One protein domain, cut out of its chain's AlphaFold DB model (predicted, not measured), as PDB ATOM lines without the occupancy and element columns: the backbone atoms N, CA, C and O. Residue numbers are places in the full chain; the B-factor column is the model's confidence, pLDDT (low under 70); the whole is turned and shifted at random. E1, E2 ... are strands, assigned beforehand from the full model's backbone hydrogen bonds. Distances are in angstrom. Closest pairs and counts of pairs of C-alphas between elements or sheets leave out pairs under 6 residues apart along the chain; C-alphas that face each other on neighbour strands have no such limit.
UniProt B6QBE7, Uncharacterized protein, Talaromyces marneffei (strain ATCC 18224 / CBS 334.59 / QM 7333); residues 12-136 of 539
ATOM      1  N   THR A  12      47.616 103.130  53.463       70.06
ATOM      2  CA  THR A  12      48.174 104.088  52.493       70.06
ATOM      3  C   THR A  12      47.820 103.642  51.080       70.06
ATOM      4  O   THR A  12      48.262 102.582  50.631       70.06
ATOM      5  N   VAL A  13      47.007 104.442  50.383       70.19
ATOM      6  CA  VAL A  13      46.683 104.243  48.962       70.19
ATOM      7  C   VAL A  13      47.797 104.872  48.136       70.19
ATOM      8  O   VAL A  13      48.016 106.080  48.213       70.19
ATOM      9  N   SER A  14      48.521 104.062  47.370       66.81
ATOM     10  CA  SER A  14      49.742 104.499  46.682       66.81
ATOM     11  C   SER A  14      49.580 104.646  45.169       66.81
ATOM     12  O   SER A  14      50.374 105.355  44.547       66.81
ATOM     13  N   ARG A  15      48.570 104.013  44.548       70.69
ATOM     14  CA  ARG A  15      48.349 104.113  43.094       70.69
ATOM     15  C   ARG A  15      46.911 103.782  42.680       70.69
ATOM     16  O   ARG A  15      46.349 102.794  43.147       70.69
ATOM     17  N   ILE A  16      46.369 104.579  41.758       69.81
ATOM     18  CA  ILE A  16      45.111 104.332  41.039       69.81
ATOM     19  C   ILE A  16      45.466 104.180  39.558       69.81
ATOM     20  O   ILE A  16      46.138 105.050  39.001       69.81
ATOM     21  N   SER A  17      45.077 103.069  38.935       66.88
ATOM     22  CA  SER A  17      45.381 102.768  37.531       66.88
ATOM     23  C   SER A  17      44.172 102.166  36.824       66.88
ATOM     24  O   SER A  17      43.457 101.338  37.382       66.88
ATOM     25  N   THR A  18      43.969 102.531  35.560       60.09
ATOM     26  CA  THR A  18      42.961 101.903  34.691       60.09
ATOM     27  C   THR A  18      43.475 100.627  34.024       60.09
ATOM     28  O   THR A  18      42.677  99.828  33.544       60.09
ATOM     29  N   THR A  19      44.792 100.402  34.023       58.16
ATOM     30  CA  THR A  19      45.430  99.198  33.478       58.16
ATOM     31  C   THR A  19      45.953  98.292  34.598       58.16
ATOM     32  O   THR A  19      46.451  98.801  35.612       58.16
ATOM     33  N   PRO A  20      45.851  96.956  34.441       57.19
ATOM     34  CA  PRO A  20      46.377  96.016  35.423       57.19
ATOM     35  C   PRO A  20      47.913  96.124  35.498       57.19
ATOM     36  O   PRO A  20      48.572  96.235  34.460       57.19
ATOM     37  N   PRO A  21      48.513  96.116  36.703       58.81
ATOM     38  CA  PRO A  21      49.961  96.215  36.857       58.81
ATOM     39  C   PRO A  21      50.687  94.929  36.402       58.81
ATOM     40  O   PRO A  21      50.128  93.834  36.527       58.81
ATOM     41  N   PRO A  22      51.941  95.036  35.916       56.12
ATOM     42  CA  PRO A  22      52.725  93.898  35.419       56.12
ATOM     43  C   PRO A  22      53.010  92.834  36.501       56.12
ATOM     44  O   PRO A  22      53.056  93.136  37.692       56.12
ATOM     45  N   GLU A  23      53.170  91.577  36.073       54.28
ATOM     46  CA  GLU A  23      53.084  90.336  36.879       54.28
ATOM     47  C   GLU A  23      54.252  90.036  37.841       54.28
ATOM     48  O   GLU A  23      54.185  89.093  38.620       54.28
ATOM     49  N   THR A  24      55.335  90.809  37.852       40.78
ATOM     50  CA  THR A  24      56.639  90.296  38.322       40.78
ATOM     51  C   THR A  24      57.070  90.698  39.735       40.78
ATOM     52  O   THR A  24      58.265  90.798  40.007       40.78
ATOM     53  N   THR A  25      56.147  90.913  40.675       46.19
ATOM     54  CA  THR A  25      56.527  91.303  42.052       46.19
ATOM     55  C   THR A  25      56.008  90.330  43.107       46.19
ATOM     56  O   THR A  25      54.817  90.257  43.397       46.19
ATOM     57  N   SER A  26      56.945  89.583  43.696       45.88
ATOM     58  CA  SER A  26      56.726  88.765  44.891       45.88
ATOM     59  C   SER A  26      56.238  89.655  46.045       45.88
ATOM     60  O   SER A  26      56.827  90.707  46.292       45.88
ATOM     61  N   GLY A  27      55.153  89.265  46.725       52.91
ATOM     62  CA  GLY A  27      54.558  90.026  47.839       52.91
ATOM     63  C   GLY A  27      53.299  90.844  47.507       52.91
ATOM     64  O   GLY A  27      52.907  91.702  48.302       52.91
ATOM     65  N   ILE A  28      52.662  90.589  46.360       58.16
ATOM     66  CA  ILE A  28      51.391  91.210  45.967       58.16
ATOM     67  C   ILE A  28      50.230  90.243  46.204       58.16
ATOM     68  O   ILE A  28      50.238  89.123  45.695       58.16
ATOM     69  N   VAL A  29      49.195  90.713  46.900       57.44
ATOM     70  CA  VAL A  29      47.900  90.027  47.007       57.44
ATOM     71  C   VAL A  29      46.933  90.698  46.033       57.44
ATOM     72  O   VAL A  29      46.653  91.893  46.159       57.44
ATOM     73  N   ARG A  30      46.448  89.957  45.030       61.09
ATOM     74  CA  ARG A  30      45.491  90.464  44.033       61.09
ATOM     75  C   ARG A  30      44.082  89.990  44.365       61.09
ATOM     76  O   ARG A  30      43.853  88.805  44.583       61.09
ATOM     77  N   THR A  31      43.133  90.916  44.364       57.38
ATOM     78  CA  THR A  31      41.708  90.639  44.567       57.38
ATOM     79  C   THR A  31      40.932  91.271  43.426       57.38
ATOM     80  O   THR A  31      41.254  92.366  42.970       57.38
ATOM     81  N   TRP A  32      39.892  90.599  42.958       51.81
ATOM     82  CA  TRP A  32      39.110  91.081  41.821       51.81
ATOM     83  C   TRP A  32      37.921  91.943  42.244       51.81
ATOM     84  O   TRP A  32      37.271  92.552  41.401       51.81
ATOM     85  N   PHE A  33      37.652  92.033  43.549       52.06
ATOM     86  CA  PHE A  33      36.567  92.840  44.076       52.06
ATOM     87  C   PHE A  33      36.813  93.188  45.544       52.06
ATOM     88  O   PHE A  33      37.028  92.296  46.366       52.06
ATOM     89  N   TYR A  34      36.752  94.475  45.880       42.44
ATOM     90  CA  TYR A  34      36.864  94.946  47.258       42.44
ATOM     91  C   TYR A  34      35.495  95.326  47.809       42.44
ATOM     92  O   TYR A  34      34.878  96.284  47.348       42.44
ATOM     93  N   HIS A  35      35.049  94.614  48.848       46.56
ATOM     94  CA  HIS A  35      33.926  95.049  49.675       46.56
ATOM     95  C   HIS A  35      34.454  95.442  51.052       46.56
ATOM     96  O   HIS A  35      34.893  94.592  51.826       46.56
ATOM     97  N   ARG A  36      34.425  96.744  51.366       38.28
ATOM     98  CA  ARG A  36      34.969  97.303  52.620       38.28
ATOM     99  C   ARG A  36      34.260  96.766  53.880       38.28
ATOM    100  O   ARG A  36      34.825  96.857  54.961       38.28
ATOM    101  N   ASN A  37      33.084  96.148  53.724       38.69
ATOM    102  CA  ASN A  37      32.262  95.583  54.796       38.69
ATOM    103  C   ASN A  37      31.868  94.126  54.486       38.69
ATOM    104  O   ASN A  37      30.694  93.820  54.284       38.69
ATOM    105  N   ALA A  38      32.840  93.208  54.433       40.56
ATOM    106  CA  ALA A  38      32.541  91.770  54.358       40.56
ATOM    107  C   ALA A  38      31.767  91.260  55.595       40.56
ATOM    108  O   ALA A  38      31.145  90.203  55.554       40.56
ATOM    109  N   THR A  39      31.722  92.045  56.675       38.88
ATOM    110  CA  THR A  39      30.736  91.887  57.739       38.88
ATOM    111  C   THR A  39      29.463  92.676  57.405       38.88
ATOM    112  O   THR A  39      29.355  93.886  57.600       38.88
ATOM    113  N   THR A  40      28.434  91.945  56.966       39.59
ATOM    114  CA  THR A  40      27.015  92.299  57.179       39.59
ATOM    115  C   THR A  40      26.504  93.620  56.585       39.59
ATOM    116  O   THR A  40      25.865  94.396  57.290       39.59
ATOM    117  N   THR A  41      26.659  93.898  55.283       36.19
ATOM    118  CA  THR A  41      25.712  94.838  54.634       36.19
ATOM    119  C   THR A  41      25.558  94.662  53.120       36.19
ATOM    120  O   THR A  41      26.447  94.994  52.338       36.19
ATOM    121  N   LYS A  42      24.365  94.166  52.749       41.25
ATOM    122  CA  LYS A  42      23.545  94.464  51.556       41.25
ATOM    123  C   LYS A  42      24.291  94.951  50.302       41.25
ATOM    124  O   LYS A  42      24.159  96.105  49.904       41.25
ATOM    125  N   GLY A  43      24.996  94.047  49.636       36.75
ATOM    126  CA  GLY A  43      25.405  94.216  48.245       36.75
ATOM    127  C   GLY A  43      25.425  92.854  47.577       36.75
ATOM    128  O   GLY A  43      26.316  92.063  47.857       36.75
ATOM    129  N   THR A  44      24.412  92.555  46.767       37.41
ATOM    130  CA  THR A  44      24.372  91.342  45.944       37.41
ATOM    131  C   THR A  44      25.429  91.504  44.863       37.41
ATOM    132  O   THR A  44      25.326  92.419  44.039       37.41
ATOM    133  N   LEU A  45      26.475  90.685  44.895       42.66
ATOM    134  CA  LEU A  45      27.390  90.594  43.770       42.66
ATOM    135  C   LEU A  45      26.716  89.662  42.760       42.66
ATOM    136  O   LEU A  45      25.847  88.870  43.099       42.66
ATOM    137  N   VAL A  46      26.967  89.860  41.474       37.94
ATOM    138  CA  VAL A  46      26.334  89.028  40.447       37.94
ATOM    139  C   VAL A  46      27.295  87.883  40.175       37.94
ATOM    140  O   VAL A  46      28.245  88.053  39.410       37.94
ATOM    141  N   THR A  47      27.106  86.734  40.826       44.44
ATOM    142  CA  THR A  47      27.833  85.522  40.432       44.44
ATOM    143  C   THR A  47      27.289  84.970  39.117       44.44
ATOM    144  O   THR A  47      26.090  84.774  38.930       44.44
ATOM    145  N   VAL A  48      28.198  84.712  38.177       41.28
ATOM    146  CA  VAL A  48      27.903  83.991  36.936       41.28
ATOM    147  C   VAL A  48      28.236  82.522  37.178       41.28
ATOM    148  O   VAL A  48      29.386  82.191  37.459       41.28
ATOM    149  N   THR A  49      27.239  81.644  37.078       47.25
ATOM    150  CA  THR A  49      27.440  80.189  37.177       47.25
ATOM    151  C   THR A  49      27.657  79.624  35.772       47.25
ATOM    152  O   THR A  49      26.831  79.846  34.889       47.25
ATOM    153  N   SER A  50      28.776  78.931  35.539       46.09
ATOM    154  CA  SER A  50      29.087  78.282  34.252       46.09
ATOM    155  C   SER A  50      28.593  76.828  34.228       46.09
ATOM    156  O   SER A  50      28.716  76.128  35.231       46.09
ATOM    157  N   ILE A  51      28.054  76.386  33.084       48.72
ATOM    158  CA  ILE A  51      27.374  75.084  32.869       48.72
ATOM    159  C   ILE A  51      28.331  74.022  32.260       48.72
ATOM    160  O   ILE A  51      27.935  72.927  31.876       48.72
ATOM    161  N   GLN A  52      29.629  74.314  32.178       59.69
ATOM    162  CA  GLN A  52      30.673  73.382  31.720       59.69
ATOM    163  C   GLN A  52      31.617  73.019  32.871       59.69
ATOM    164  O   GLN A  52      31.604  73.740  33.870       59.69
ATOM    165  N   PRO A  53      32.442  71.950  32.759       70.50
ATOM    166  CA  PRO A  53      33.435  71.640  33.778       70.50
ATOM    167  C   PRO A  53      34.254  72.892  34.097       70.50
ATOM    168  O   PRO A  53      34.976  73.429  33.256       70.50
ATOM    169  N   VAL A  54      34.069  73.394  35.310       80.31
ATOM    170  CA  VAL A  54      34.636  74.641  35.774       80.31
ATOM    171  C   VAL A  54      36.105  74.415  36.073       80.31
ATOM    172  O   VAL A  54      36.491  73.742  37.031       80.31
ATOM    173  N   VAL A  55      36.916  75.009  35.207       85.38
ATOM    174  CA  VAL A  55      38.340  75.231  35.414       85.38
ATOM    175  C   VAL A  55      38.496  76.642  35.969       85.38
ATOM    176  O   VAL A  55      37.876  77.583  35.468       85.38
ATOM    177  N   CYS A  56      39.297  76.791  37.024       85.94
ATOM    178  CA  CYS A  56      39.551  78.104  37.600       85.94
ATOM    179  C   CYS A  56      40.206  79.032  36.560       85.94
ATOM    180  O   CYS A  56      41.079  78.578  35.815       85.94
ATOM    181  N   PRO A  57      39.805  80.315  36.495       84.06
ATOM    182  CA  PRO A  57      40.441  81.290  35.612       84.06
ATOM    183  C   PRO A  57      41.947  81.432  35.885       84.06
ATOM    184  O   PRO A  57      42.433  81.078  36.956       84.06
ATOM    185  N   SER A  58      42.685  82.030  34.946       80.25
ATOM    186  CA  SER A  58      44.073  82.450  35.191       80.25
ATOM    187  C   SER A  58      44.153  83.347  36.433       80.25
ATOM    188  O   SER A  58      43.288  84.205  36.604       80.25
ATOM    189  N   GLU A  59      45.185  83.178  37.265       81.44
ATOM    190  CA  GLU A  59      45.356  83.835  38.580       81.44
ATOM    191  C   GLU A  59      44.411  83.350  39.696       81.44
ATOM    192  O   GLU A  59      44.404  83.915  40.797       81.44
ATOM    193  N   TRP A  60      43.627  82.300  39.439       88.31
ATOM    194  CA  TRP A  60      42.783  81.643  40.431       88.31
ATOM    195  C   TRP A  60      43.183  80.179  40.589       88.31
ATOM    196  O   TRP A  60      43.487  79.480  39.626       88.31
ATOM    197  N   LEU A  61      43.144  79.703  41.826       90.19
ATOM    198  CA  LEU A  61      43.469  78.334  42.196       90.19
ATOM    199  C   LEU A  61      42.230  77.654  42.770       90.19
ATOM    200  O   LEU A  61      41.406  78.288  43.437       90.19
ATOM    201  N   THR A  62      42.101  76.352  42.528       90.50
ATOM    202  CA  THR A  62      41.070  75.533  43.168       90.50
ATOM    203  C   THR A  62      41.360  75.456  44.662       90.50
ATOM    204  O   THR A  62      42.261  74.741  45.089       90.50
ATOM    205  N   ALA A  63      40.603  76.213  45.450       87.69
ATOM    206  CA  ALA A  63      40.813  76.337  46.886       87.69
ATOM    207  C   ALA A  63      40.004  75.311  47.685       87.69
ATOM    208  O   ALA A  63      40.437  74.888  48.753       87.69
ATOM    209  N   LEU A  64      38.842  74.896  47.173       87.44
ATOM    210  CA  LEU A  64      38.009  73.874  47.804       87.44
ATOM    211  C   LEU A  64      37.238  73.079  46.752       87.44
ATOM    212  O   LEU A  64      36.631  73.652  45.845       87.44
ATOM    213  N   THR A  65      37.206  71.761  46.914       87.88
ATOM    214  CA  THR A  65      36.313  70.863  46.181       87.88
ATOM    215  C   THR A  65      35.367  70.185  47.164       87.88
ATOM    216  O   THR A  65      35.789  69.621  48.170       87.88
ATOM    217  N   THR A  66      34.062  70.271  46.912       84.56
ATOM    218  CA  THR A  66      33.032  69.623  47.739       84.56
ATOM    219  C   THR A  66      32.147  68.758  46.864       84.56
ATOM    220  O   THR A  66      31.647  69.215  45.846       84.56
ATOM    221  N   THR A  67      31.938  67.502  47.247       84.50
ATOM    222  CA  THR A  67      31.066  66.600  46.489       84.50
ATOM    223  C   THR A  67      29.643  66.706  47.019       84.50
ATOM    224  O   THR A  67      29.408  66.499  48.208       84.50
ATOM    225  N   VAL A  68      28.686  67.004  46.143       78.81
ATOM    226  CA  VAL A  68      27.259  67.053  46.467       78.81
ATOM    227  C   VAL A  68      26.513  66.217  45.440       78.81
ATOM    228  O   VAL A  68      26.537  66.530  44.255       78.81
ATOM    229  N   ARG A  69      25.847  65.150  45.900       76.62
ATOM    230  CA  ARG A  69      24.934  64.316  45.093       76.62
ATOM    231  C   ARG A  69      25.484  63.962  43.696       76.62
ATOM    232  O   ARG A  69      24.804  64.179  42.707       76.62
ATOM    233  N   GLN A  70      26.702  63.411  43.640       82.56
ATOM    234  CA  GLN A  70      27.401  62.977  42.409       82.56
ATOM    235  C   GLN A  70      27.972  64.094  41.512       82.56
ATOM    236  O   GLN A  70      28.536  63.809  40.457       82.56
ATOM    237  N   SER A  71      27.932  65.346  41.960       81.56
ATOM    238  CA  SER A  71      28.631  66.463  41.320       81.56
ATOM    239  C   SER A  71      29.712  67.013  42.246       81.56
ATOM    240  O   SER A  71      29.534  67.081  43.464       81.56
ATOM    241  N   VAL A  72      30.846  67.424  41.687       87.94
ATOM    242  CA  VAL A  72      31.927  68.095  42.417       87.94
ATOM    243  C   VAL A  72      31.761  69.599  42.253       87.94
ATOM    244  O   VAL A  72      31.945  70.140  41.165       87.94
ATOM    245  N   ARG A  73      31.439  70.287  43.345       85.75
ATOM    246  CA  ARG A  73      31.485  71.743  43.431       85.75
ATOM    247  C   ARG A  73      32.936  72.188  43.554       85.75
ATOM    248  O   ARG A  73      33.601  71.866  44.540       85.75
ATOM    249  N   VAL A  74      33.414  72.945  42.579       88.06
ATOM    250  CA  VAL A  74      34.740  73.566  42.569       88.06
ATOM    251  C   VAL A  74      34.598  75.011  43.032       88.06
ATOM    252  O   VAL A  74      33.797  75.767  42.488       88.06
ATOM    253  N   THR A  75      35.364  75.393  44.049       88.31
ATOM    254  CA  THR A  75      35.483  76.776  44.521       88.31
ATOM    255  C   THR A  75      36.887  77.267  44.213       88.31
ATOM    256  O   THR A  75      37.875  76.735  44.725       88.31
ATOM    257  N   CYS A  76      36.971  78.281  43.366       89.50
ATOM    258  CA  CYS A  76      38.204  78.936  42.982       89.50
ATOM    259  C   CYS A  76      38.397  80.201  43.816       89.50
ATOM    260  O   CYS A  76      37.466  81.004  43.945       89.50
ATOM    261  N   CYS A  77      39.615  80.405  44.312       90.44
ATOM    262  CA  CYS A  77      40.035  81.634  44.976       90.44
ATOM    263  C   CYS A  77      41.240  82.256  44.266       90.44
ATOM    264  O   CYS A  77      42.002  81.527  43.630       90.44
ATOM    265  N   PRO A  78      41.446  83.579  44.374       88.56
ATOM    266  CA  PRO A  78      42.650  84.209  43.848       88.56
ATOM    267  C   PRO A  78      43.913  83.635  44.505       88.56
ATOM    268  O   PRO A  78      43.877  83.171  45.648       88.56
ATOM    269  N   SER A  79      45.047  83.702  43.810       84.38
ATOM    270  CA  SER A  79      46.343  83.298  44.369       84.38
ATOM    271  C   SER A  79      46.614  83.958  45.732       84.38
ATOM    272  O   SER A  79      46.510  85.174  45.884       84.38
ATOM    273  N   GLY A  80      46.965  83.145  46.734       83.50
ATOM    274  CA  GLY A  80      47.215  83.600  48.110       83.50
ATOM    275  C   GLY A  80      45.977  83.662  49.011       83.50
ATOM    276  O   GLY A  80      46.111  84.030  50.178       83.50
ATOM    277  N   TYR A  81      44.795  83.290  48.511       88.38
ATOM    278  CA  TYR A  81      43.575  83.150  49.307       88.38
ATOM    279  C   TYR A  81      43.253  81.682  49.601       88.38
ATOM    280  O   TYR A  81      43.403  80.813  48.744       88.38
ATOM    281  N   SER A  82      42.737  81.426  50.798       87.56
ATOM    282  CA  SER A  82      42.151  80.152  51.211       87.56
ATOM    283  C   SER A  82      40.627  80.240  51.210       87.56
ATOM    284  O   SER A  82      40.071  81.256  51.624       87.56
ATOM    285  N   ALA A  83      39.948  79.179  50.778       87.50
ATOM    286  CA  ALA A  83      38.501  79.073  50.921       87.50
ATOM    287  C   ALA A  83      38.149  78.626  52.345       87.50
ATOM    288  O   ALA A  83      38.695  77.626  52.813       87.50
ATOM    289  N   ASP A  84      37.235  79.330  53.013       78.38
ATOM    290  CA  ASP A  84      36.671  78.862  54.282       78.38
ATOM    291  C   ASP A  84      35.504  77.891  53.998       78.38
ATOM    292  O   ASP A  84      34.504  78.301  53.393       78.38
ATOM    293  N   PRO A  85      35.607  76.605  54.387       67.62
ATOM    294  CA  PRO A  85      34.551  75.622  54.159       67.62
ATOM    295  C   PRO A  85      33.333  75.809  55.078       67.62
ATOM    296  O   PRO A  85      32.274  75.256  54.781       67.62
ATOM    297  N   TYR A  86      33.459  76.556  56.178       64.69
ATOM    298  CA  TYR A  86      32.391  76.758  57.163       64.69
ATOM    299  C   TYR A  86      31.558  78.010  56.891       64.69
ATOM    300  O   TYR A  86      30.429  78.123  57.372       64.69
ATOM    301  N   VAL A  87      32.073  78.933  56.079       62.59
ATOM    302  CA  VAL A  87      31.377  80.162  55.685       62.59
ATOM    303  C   VAL A  87      30.688  79.942  54.336       62.59
ATOM    304  O   VAL A  87      30.973  80.587  53.336       62.59
ATOM    305  N   ASP A  88      29.733  79.016  54.296       54.12
ATOM    306  CA  ASP A  88      28.736  78.930  53.218       54.12
ATOM    307  C   ASP A  88      27.531  79.830  53.564       54.12
ATOM    308  O   ASP A  88      26.369  79.448  53.446       54.12
ATOM    309  N   LEU A  89      27.800  81.054  54.035       48.97
ATOM    310  CA  LEU A  89      26.776  81.996  54.497       48.97
ATOM    311  C   LEU A  89      25.975  82.615  53.341       48.97
ATOM    312  O   LEU A  89      25.730  83.804  53.386       48.97
ATOM    313  N   ASN A  90      25.581  81.897  52.285       49.41
ATOM    314  CA  ASN A  90      24.802  82.451  51.155       49.41
ATOM    315  C   ASN A  90      25.360  83.748  50.507       49.41
ATOM    316  O   ASN A  90      24.706  84.337  49.649       49.41
ATOM    317  N   TYR A  91      26.556  84.194  50.890       52.62
ATOM    318  CA  TYR A  91      27.218  85.401  50.429       52.62
ATOM    319  C   TYR A  91      28.457  84.964  49.657       52.62
ATOM    320  O   TYR A  91      29.193  84.081  50.079       52.62
ATOM    321  N   GLU A  92      28.679  85.575  48.503       56.06
ATOM    322  CA  GLU A  92      29.596  85.098  47.460       56.06
ATOM    323  C   GLU A  92      31.093  85.289  47.799       56.06
ATOM    324  O   GLU A  92      31.965  84.978  46.987       56.06
ATOM    325  N   ALA A  93      31.418  85.765  49.006       57.25
ATOM    326  CA  ALA A  93      32.779  85.995  49.488       57.25
ATOM    327  C   ALA A  93      33.261  84.865  50.412       57.25
ATOM    328  O   ALA A  93      33.197  84.980  51.633       57.25
ATOM    329  N   ASN A  94      33.774  83.782  49.818       77.38
ATOM    330  CA  ASN A  94      34.286  82.614  50.554       77.38
ATOM    331  C   ASN A  94      35.818  82.535  50.612       77.38
ATOM    332  O   ASN A  94      36.351  81.601  51.206       77.38
ATOM    333  N   CYS A  95      36.533  83.461  49.975       86.62
ATOM    334  CA  CYS A  95      37.989  83.443  49.932       86.62
ATOM    335  C   CYS A  95      38.542  84.431  50.956       86.62
ATOM    336  O   CYS A  95      38.201  85.610  50.912       86.62
ATOM    337  N   GLN A  96      39.436  83.988  51.831       87.38
ATOM    338  CA  GLN A  96      40.091  84.825  52.834       87.38
ATOM    339  C   GLN A  96      41.610  84.749  52.688       87.38
ATOM    340  O   GLN A  96      42.164  83.707  52.349       87.38
ATOM    341  N   SER A  97      42.291  85.862  52.934       88.06
ATOM    342  CA  SER A  97      43.749  85.919  53.019       88.06
ATOM    343  C   SER A  97      44.169  86.870  54.134       88.06
ATOM    344  O   SER A  97      43.409  87.760  54.525       88.06
ATOM    345  N   ALA A  98      45.382  86.691  54.643       86.44
ATOM    346  CA  ALA A  98      46.011  87.625  55.564       86.44
ATOM    347  C   ALA A  98      47.095  88.405  54.814       86.44
ATOM    348  O   ALA A  98      48.043  87.822  54.291       86.44
ATOM    349  N   VAL A  99      46.958  89.728  54.777       86.19
ATOM    350  CA  VAL A  99      47.973  90.638  54.244       86.19
ATOM    351  C   VAL A  99      48.898  91.010  55.392       86.19
ATOM    352  O   VAL A  99      48.456  91.597  56.380       86.19
ATOM    353  N   ALA A 100      50.175  90.655  55.282       88.88
ATOM    354  CA  ALA A 100      51.176  91.007  56.282       88.88
ATOM    355  C   ALA A 100      51.491  92.521  56.255       88.88
ATOM    356  O   ALA A 100      51.315  93.167  55.217       88.88
ATOM    357  N   PRO A 101      52.003  93.101  57.359       89.62
ATOM    358  CA  PRO A 101      52.466  94.487  57.374       89.62
ATOM    359  C   PRO A 101      53.447  94.760  56.226       89.62
ATOM    360  O   PRO A 101      54.407  94.015  56.032       89.62
ATOM    361  N   GLY A 102      53.209  95.820  55.457       86.12
ATOM    362  CA  GLY A 102      54.043  96.206  54.314       86.12
ATOM    363  C   GLY A 102      53.771  95.445  53.010       86.12
ATOM    364  O   GLY A 102      54.338  95.814  51.981       86.12
ATOM    365  N   GLN A 103      52.891  94.436  52.999       84.81
ATOM    366  CA  GLN A 103      52.442  93.825  51.746       84.81
ATOM    367  C   GLN A 103      51.482  94.739  50.985       84.81
ATOM    368  O   GLN A 103      50.756  95.562  51.553       84.81
ATOM    369  N   THR A 104      51.496  94.581  49.663       85.38
ATOM    370  CA  THR A 104      50.683  95.385  48.758       85.38
ATOM    371  C   THR A 104      49.437  94.605  48.344       85.38
ATOM    372  O   THR A 104      49.532  93.544  47.731       85.38
ATOM    373  N   LEU A 105      48.268  95.156  48.660       85.81
ATOM    374  CA  LEU A 105      46.963  94.693  48.212       85.81
ATOM    375  C   LEU A 105      46.557  95.454  46.950       85.81
ATOM    376  O   LEU A 105      46.477  96.684  46.956       85.81
ATOM    377  N   ILE A 106      46.256  94.725  45.881       85.25
ATOM    378  CA  ILE A 106      45.742  95.293  44.634       85.25
ATOM    379  C   ILE A 106      44.319  94.798  44.443       85.25
ATOM    380  O   ILE A 106      44.082  93.591  44.427       85.25
ATOM    381  N   TYR A 107      43.373  95.719  44.296       81.56
ATOM    382  CA  TYR A 107      41.968  95.384  44.109       81.56
ATOM    383  C   TYR A 107      41.286  96.263  43.067       81.56
ATOM    384  O   TYR A 107      41.748  97.363  42.779       81.56
ATOM    385  N   TRP A 108      40.184  95.779  42.499       78.94
ATOM    386  CA  TRP A 108      39.364  96.542  41.561       78.94
ATOM    387  C   TRP A 108      38.219  97.270  42.277       78.94
ATOM    388  O   TRP A 108      37.497  96.674  43.081       78.94
ATOM    389  N   ASP A 109      38.043  98.549  41.955       78.50
ATOM    390  CA  ASP A 109      36.905  99.389  42.325       78.50
ATOM    391  C   ASP A 109      36.195  99.850  41.044       78.50
ATOM    392  O   ASP A 109      36.826 100.360  40.117       78.50
ATOM    393  N   SER A 110      34.869  99.719  40.991       75.81
ATOM    394  CA  SER A 110      34.063 100.143  39.843       75.81
ATOM    395  C   SER A 110      34.176 101.638  39.538       75.81
ATOM    396  O   SER A 110      33.974 102.040  38.392       75.81
ATOM    397  N   LYS A 111      34.513 102.467  40.534       80.50
ATOM    398  CA  LYS A 111      34.650 103.922  40.364       80.50
ATOM    399  C   LYS A 111      36.059 104.362  39.989       80.50
ATOM    400  O   LYS A 111      36.217 105.404  39.358       80.50
ATOM    401  N   SER A 112      37.075 103.620  40.416       78.00
ATOM    402  CA  SER A 112      38.473 104.071  40.363       78.00
ATOM    403  C   SER A 112      39.403 103.126  39.598       78.00
ATOM    404  O   SER A 112      40.549 103.488  39.350       78.00
ATOM    405  N   GLY A 113      38.931 101.955  39.173       83.12
ATOM    406  CA  GLY A 113      39.758 100.938  38.529       83.12
ATOM    407  C   GLY A 113      40.614 100.178  39.542       83.12
ATOM    408  O   GLY A 113      40.176  99.905  40.659       83.12
ATOM    409  N   TYR A 114      41.842  99.822  39.165       82.12
ATOM    410  CA  TYR A 114      42.763  99.117  40.054       82.12
ATOM    411  C   TYR A 114      43.334 100.068  41.107       82.12
ATOM    412  O   TYR A 114      44.067 101.012  40.790       82.12
ATOM    413  N   ILE A 115      43.038  99.781  42.369       83.38
ATOM    414  CA  ILE A 115      43.573 100.471  43.538       83.38
ATOM    415  C   ILE A 115      44.661  99.603  44.162       83.38
ATOM    416  O   ILE A 115      44.470  98.417  44.425       83.38
ATOM    417  N   THR A 116      45.811 100.219  44.419       88.00
ATOM    418  CA  THR A 116      46.931  99.616  45.144       88.00
ATOM    419  C   THR A 116      47.023 100.235  46.534       88.00
ATOM    420  O   THR A 116      47.192 101.450  46.669       88.00
ATOM    421  N   THR A 117      46.904  99.404  47.566       86.88
ATOM    422  CA  THR A 117      46.938  99.810  48.975       86.88
ATOM    423  C   THR A 117      47.939  98.956  49.737       86.88
ATOM    424  O   THR A 117      48.130  97.787  49.427       86.88
ATOM    425  N   SER A 118      48.576  99.526  50.752       87.25
ATOM    426  CA  SER A 118      49.391  98.776  51.713       87.25
ATOM    427  C   SER A 118      48.942  99.095  53.134       87.25
ATOM    428  O   SER A 118      48.380 100.169  53.392       87.25
ATOM    429  N   TYR A 119      49.173  98.149  54.039       84.12
ATOM    430  CA  TYR A 119      48.786  98.255  55.441       84.12
ATOM    431  C   TYR A 119      50.027  98.229  56.328       84.12
ATOM    432  O   TYR A 119      50.958  97.458  56.091       84.12
ATOM    433  N   SER A 120      50.045  99.084  57.351       86.94
ATOM    434  CA  SER A 120      51.104  99.117  58.367       86.94
ATOM    435  C   SER A 120      50.989  97.984  59.391       86.94
ATOM    436  O   SER A 120      51.946  97.706  60.107       86.94
ATOM    437  N   THR A 121      49.837  97.317  59.450       88.19
ATOM    438  CA  THR A 121      49.547  96.178  60.324       88.19
ATOM    439  C   THR A 121      48.992  95.012  59.511       88.19
ATOM    440  O   THR A 121      48.592  95.178  58.357       88.19
ATOM    441  N   ALA A 122      48.997  93.814  60.102       85.56
ATOM    442  CA  ALA A 122      48.419  92.642  59.464       85.56
ATOM    443  C   ALA A 122      46.901  92.819  59.361       85.56
ATOM    444  O   ALA A 122      46.252  93.137  60.357       85.56
ATOM    445  N   VAL A 123      46.333  92.597  58.177       85.81
ATOM    446  CA  VAL A 123      44.885  92.697  57.961       85.81
ATOM    447  C   VAL A 123      44.349  91.450  57.284       85.81
ATOM    448  O   VAL A 123      44.964  90.898  56.376       85.81
ATOM    449  N   SER A 124      43.169  91.017  57.714       83.12
ATOM    450  CA  SER A 124      42.420  89.984  57.012       83.12
ATOM    451  C   SER A 124      41.621  90.618  55.880       83.12
ATOM    452  O   SER A 124      40.882  91.579  56.095       83.12
ATOM    453  N   VAL A 125      41.733  90.053  54.687       85.19
ATOM    454  CA  VAL A 125      41.014  90.490  53.488       85.19
ATOM    455  C   VAL A 125      40.162  89.348  52.955       85.19
ATOM    456  O   VAL A 125      40.564  88.187  53.007       85.19
ATOM    457  N   ALA A 126      38.989  89.685  52.425       83.88
ATOM    458  CA  ALA A 126      38.093  88.735  51.780       83.88
ATOM    459  C   ALA A 126      38.022  89.006  50.273       83.88
ATOM    460  O   ALA A 126      38.163  90.149  49.835       83.88
ATOM    461  N   ALA A 127      37.797  87.955  49.494       81.88
ATOM    462  CA  ALA A 127      37.569  88.004  48.061       81.88
ATOM    463  C   ALA A 127      36.360  87.136  47.687       81.88
ATOM    464  O   ALA A 127      36.021  86.158  48.362       81.88
ATOM    465  N   VAL A 128      35.715  87.512  46.586       82.50
ATOM    466  CA  VAL A 128      34.610  86.759  45.986       82.50
ATOM    467  C   VAL A 128      35.163  85.460  45.420       82.50
ATOM    468  O   VAL A 128      36.195  85.487  44.757       82.50
ATOM    469  N   ALA A 129      34.508  84.335  45.682       84.88
ATOM    470  CA  ALA A 129      34.907  83.054  45.112       84.88
ATOM    471  C   ALA A 129      34.216  82.827  43.764       84.88
ATOM    472  O   ALA A 129      33.034  83.139  43.612       84.88
ATOM    473  N   VAL A 130      34.909  82.209  42.805       85.19
ATOM    474  CA  VAL A 130      34.251  81.667  41.608       85.19
ATOM    475  C   VAL A 130      33.846  80.234  41.925       85.19
ATOM    476  O   VAL A 130      34.698  79.398  42.218       85.19
ATOM    477  N   LYS A 131      32.542  79.952  41.908       85.69
ATOM    478  CA  LYS A 131      31.994  78.621  42.192       85.69
ATOM    479  C   LYS A 131      31.470  77.983  40.909       85.69
ATOM    480  O   LYS A 131      30.907  78.659  40.053       85.69
ATOM    481  N   GLY A 132      31.656  76.676  40.793       84.50
ATOM    482  CA  GLY A 132      31.285  75.899  39.621       84.50
ATOM    483  C   GLY A 132      31.007  74.441  39.937       84.50
ATOM    484  O   GLY A 132      31.343  73.976  41.024       84.50
ATOM    485  N   TRP A 133      30.415  73.719  38.990       84.62
ATOM    486  CA  TRP A 133      30.057  72.311  39.152       84.62
ATOM    487  C   TRP A 133      30.662  71.456  38.043       84.62
ATOM    488  O   TRP A 133      30.506  71.753  36.863       84.62
ATOM    489  N   ASN A 134      31.316  70.365  38.439       84.50
ATOM    490  CA  ASN A 134      31.828  69.332  37.548       84.50
ATOM    491  C   ASN A 134      31.032  68.053  37.785       84.50
ATOM    492  O   ASN A 134      30.950  67.581  38.920       84.50
ATOM    493  N   SER A 135      30.470  67.463  36.734       81.06
ATOM    494  CA  SER A 135      29.852  66.140  36.838       81.06
ATOM    495  C   SER A 135      30.927  65.092  37.118       81.06
ATOM    496  O   SER A 135      31.958  65.066  36.441       81.06
ATOM    497  N   ILE A 136      30.685  64.202  38.082       75.12
ATOM    498  CA  ILE A 136      31.476  62.976  38.206       75.12
ATOM    499  C   ILE A 136      30.991  62.065  37.081       75.12
ATOM    500  O   ILE A 136      30.059  61.286  37.256       75.12
TER     501      ILE A 136
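AT A GLANCE: This is residues 12 to 136 of the 539 residues of an uncharacterized protein of Talaromyces marneffei (strain ATCC 18224 / CBS 334.59 / QM 7333) (UniProt B6QBE7). Two sheets stand end to end, a strongly twisted one of E1, E7, E6 and E2 and a sheet of E3, E4 and E9; between them lies the pair E5 and E8, and E8 runs on into E9. A long loop, residues 32 to 59, leads from the first sheet to the other. The printed part has 125 residues with no named helix and nine named strands, E1 to E9 in chain order; 56 residues, under half, are in them, and the class is all strand. The sheet orders are E1, E7, E6, E2, mixed, and E3, E4, E9, antiparallel; E5 and E8 are antiparallel. The whole is compact, with a radius of gyration of the C-alphas of 15.2 A and spans of 47 by 32 by 26 A.

IN THESE COORDINATES: E1, residues 12 to 17, begins at C-alpha 12 (48.174, 104.088, 52.493) and is 15.3 A long. E2 is residues 28 to 31. E3, residues 60 to 68, measures 22.1 A from C-alpha 60 (42.783, 81.643, 40.431) and bends by 52 degrees at residue 63. E4, residues 71 to 78, measures 22.8 A. E5 is residues 95 to 99, and E6 is residues 104 to 109, 15.7 A. E7, residues 113 to 119, measures 19.4 A. E8 is residues 123 to 127. E9, residues 130 to 135, measures 16.8 A and ends at C-alpha 135 (29.852, 66.140, 36.838).

HOW THE PARTS SIT: E1, an edge strand, is antiparallel to E7 at 161 degrees, with N 14 and O 116 3.0 A apart. E6 and E7 form a hairpin, with N 105 and O 117 2.7 A apart. E2, the other edge strand, is parallel to E6 at 22 degrees, with N 31 and O 106 2.8 A apart. The closest C-alphas of E2 and E8 are those of Thr 31 and Ala 127, 6.0 A apart. E5 and E8 are antiparallel at 151 degrees, with N 97 and O 125 2.9 A apart. Residues 82 to 83 pair antiparallel with residues 95 to 96 of E5. The closest C-alphas of E4 and E5 are those of Cys 77 and Cys 95, 5.7 A apart. E3 and E4 form a hairpin, with N 73 and O 66 2.7 A apart. E4 and E9 are antiparallel at 153 degrees, with N 74 and O 132 2.8 A apart. E8 runs on into E9 across a break of 2 residues, at 49 degrees. E1 and E9 are apart.

THE WHOLE: The two C-alphas farthest apart are those of Ser 14 and Gln 70, 47.3 A. The printed part has no cut. The links E2 to E3, 28 residues, and E4 to E5, 16 residues, are long. The mean pLDDT of the printed part is 71.5; residue 14, residues 16 to 52 and residues 85 to 93 are under 70.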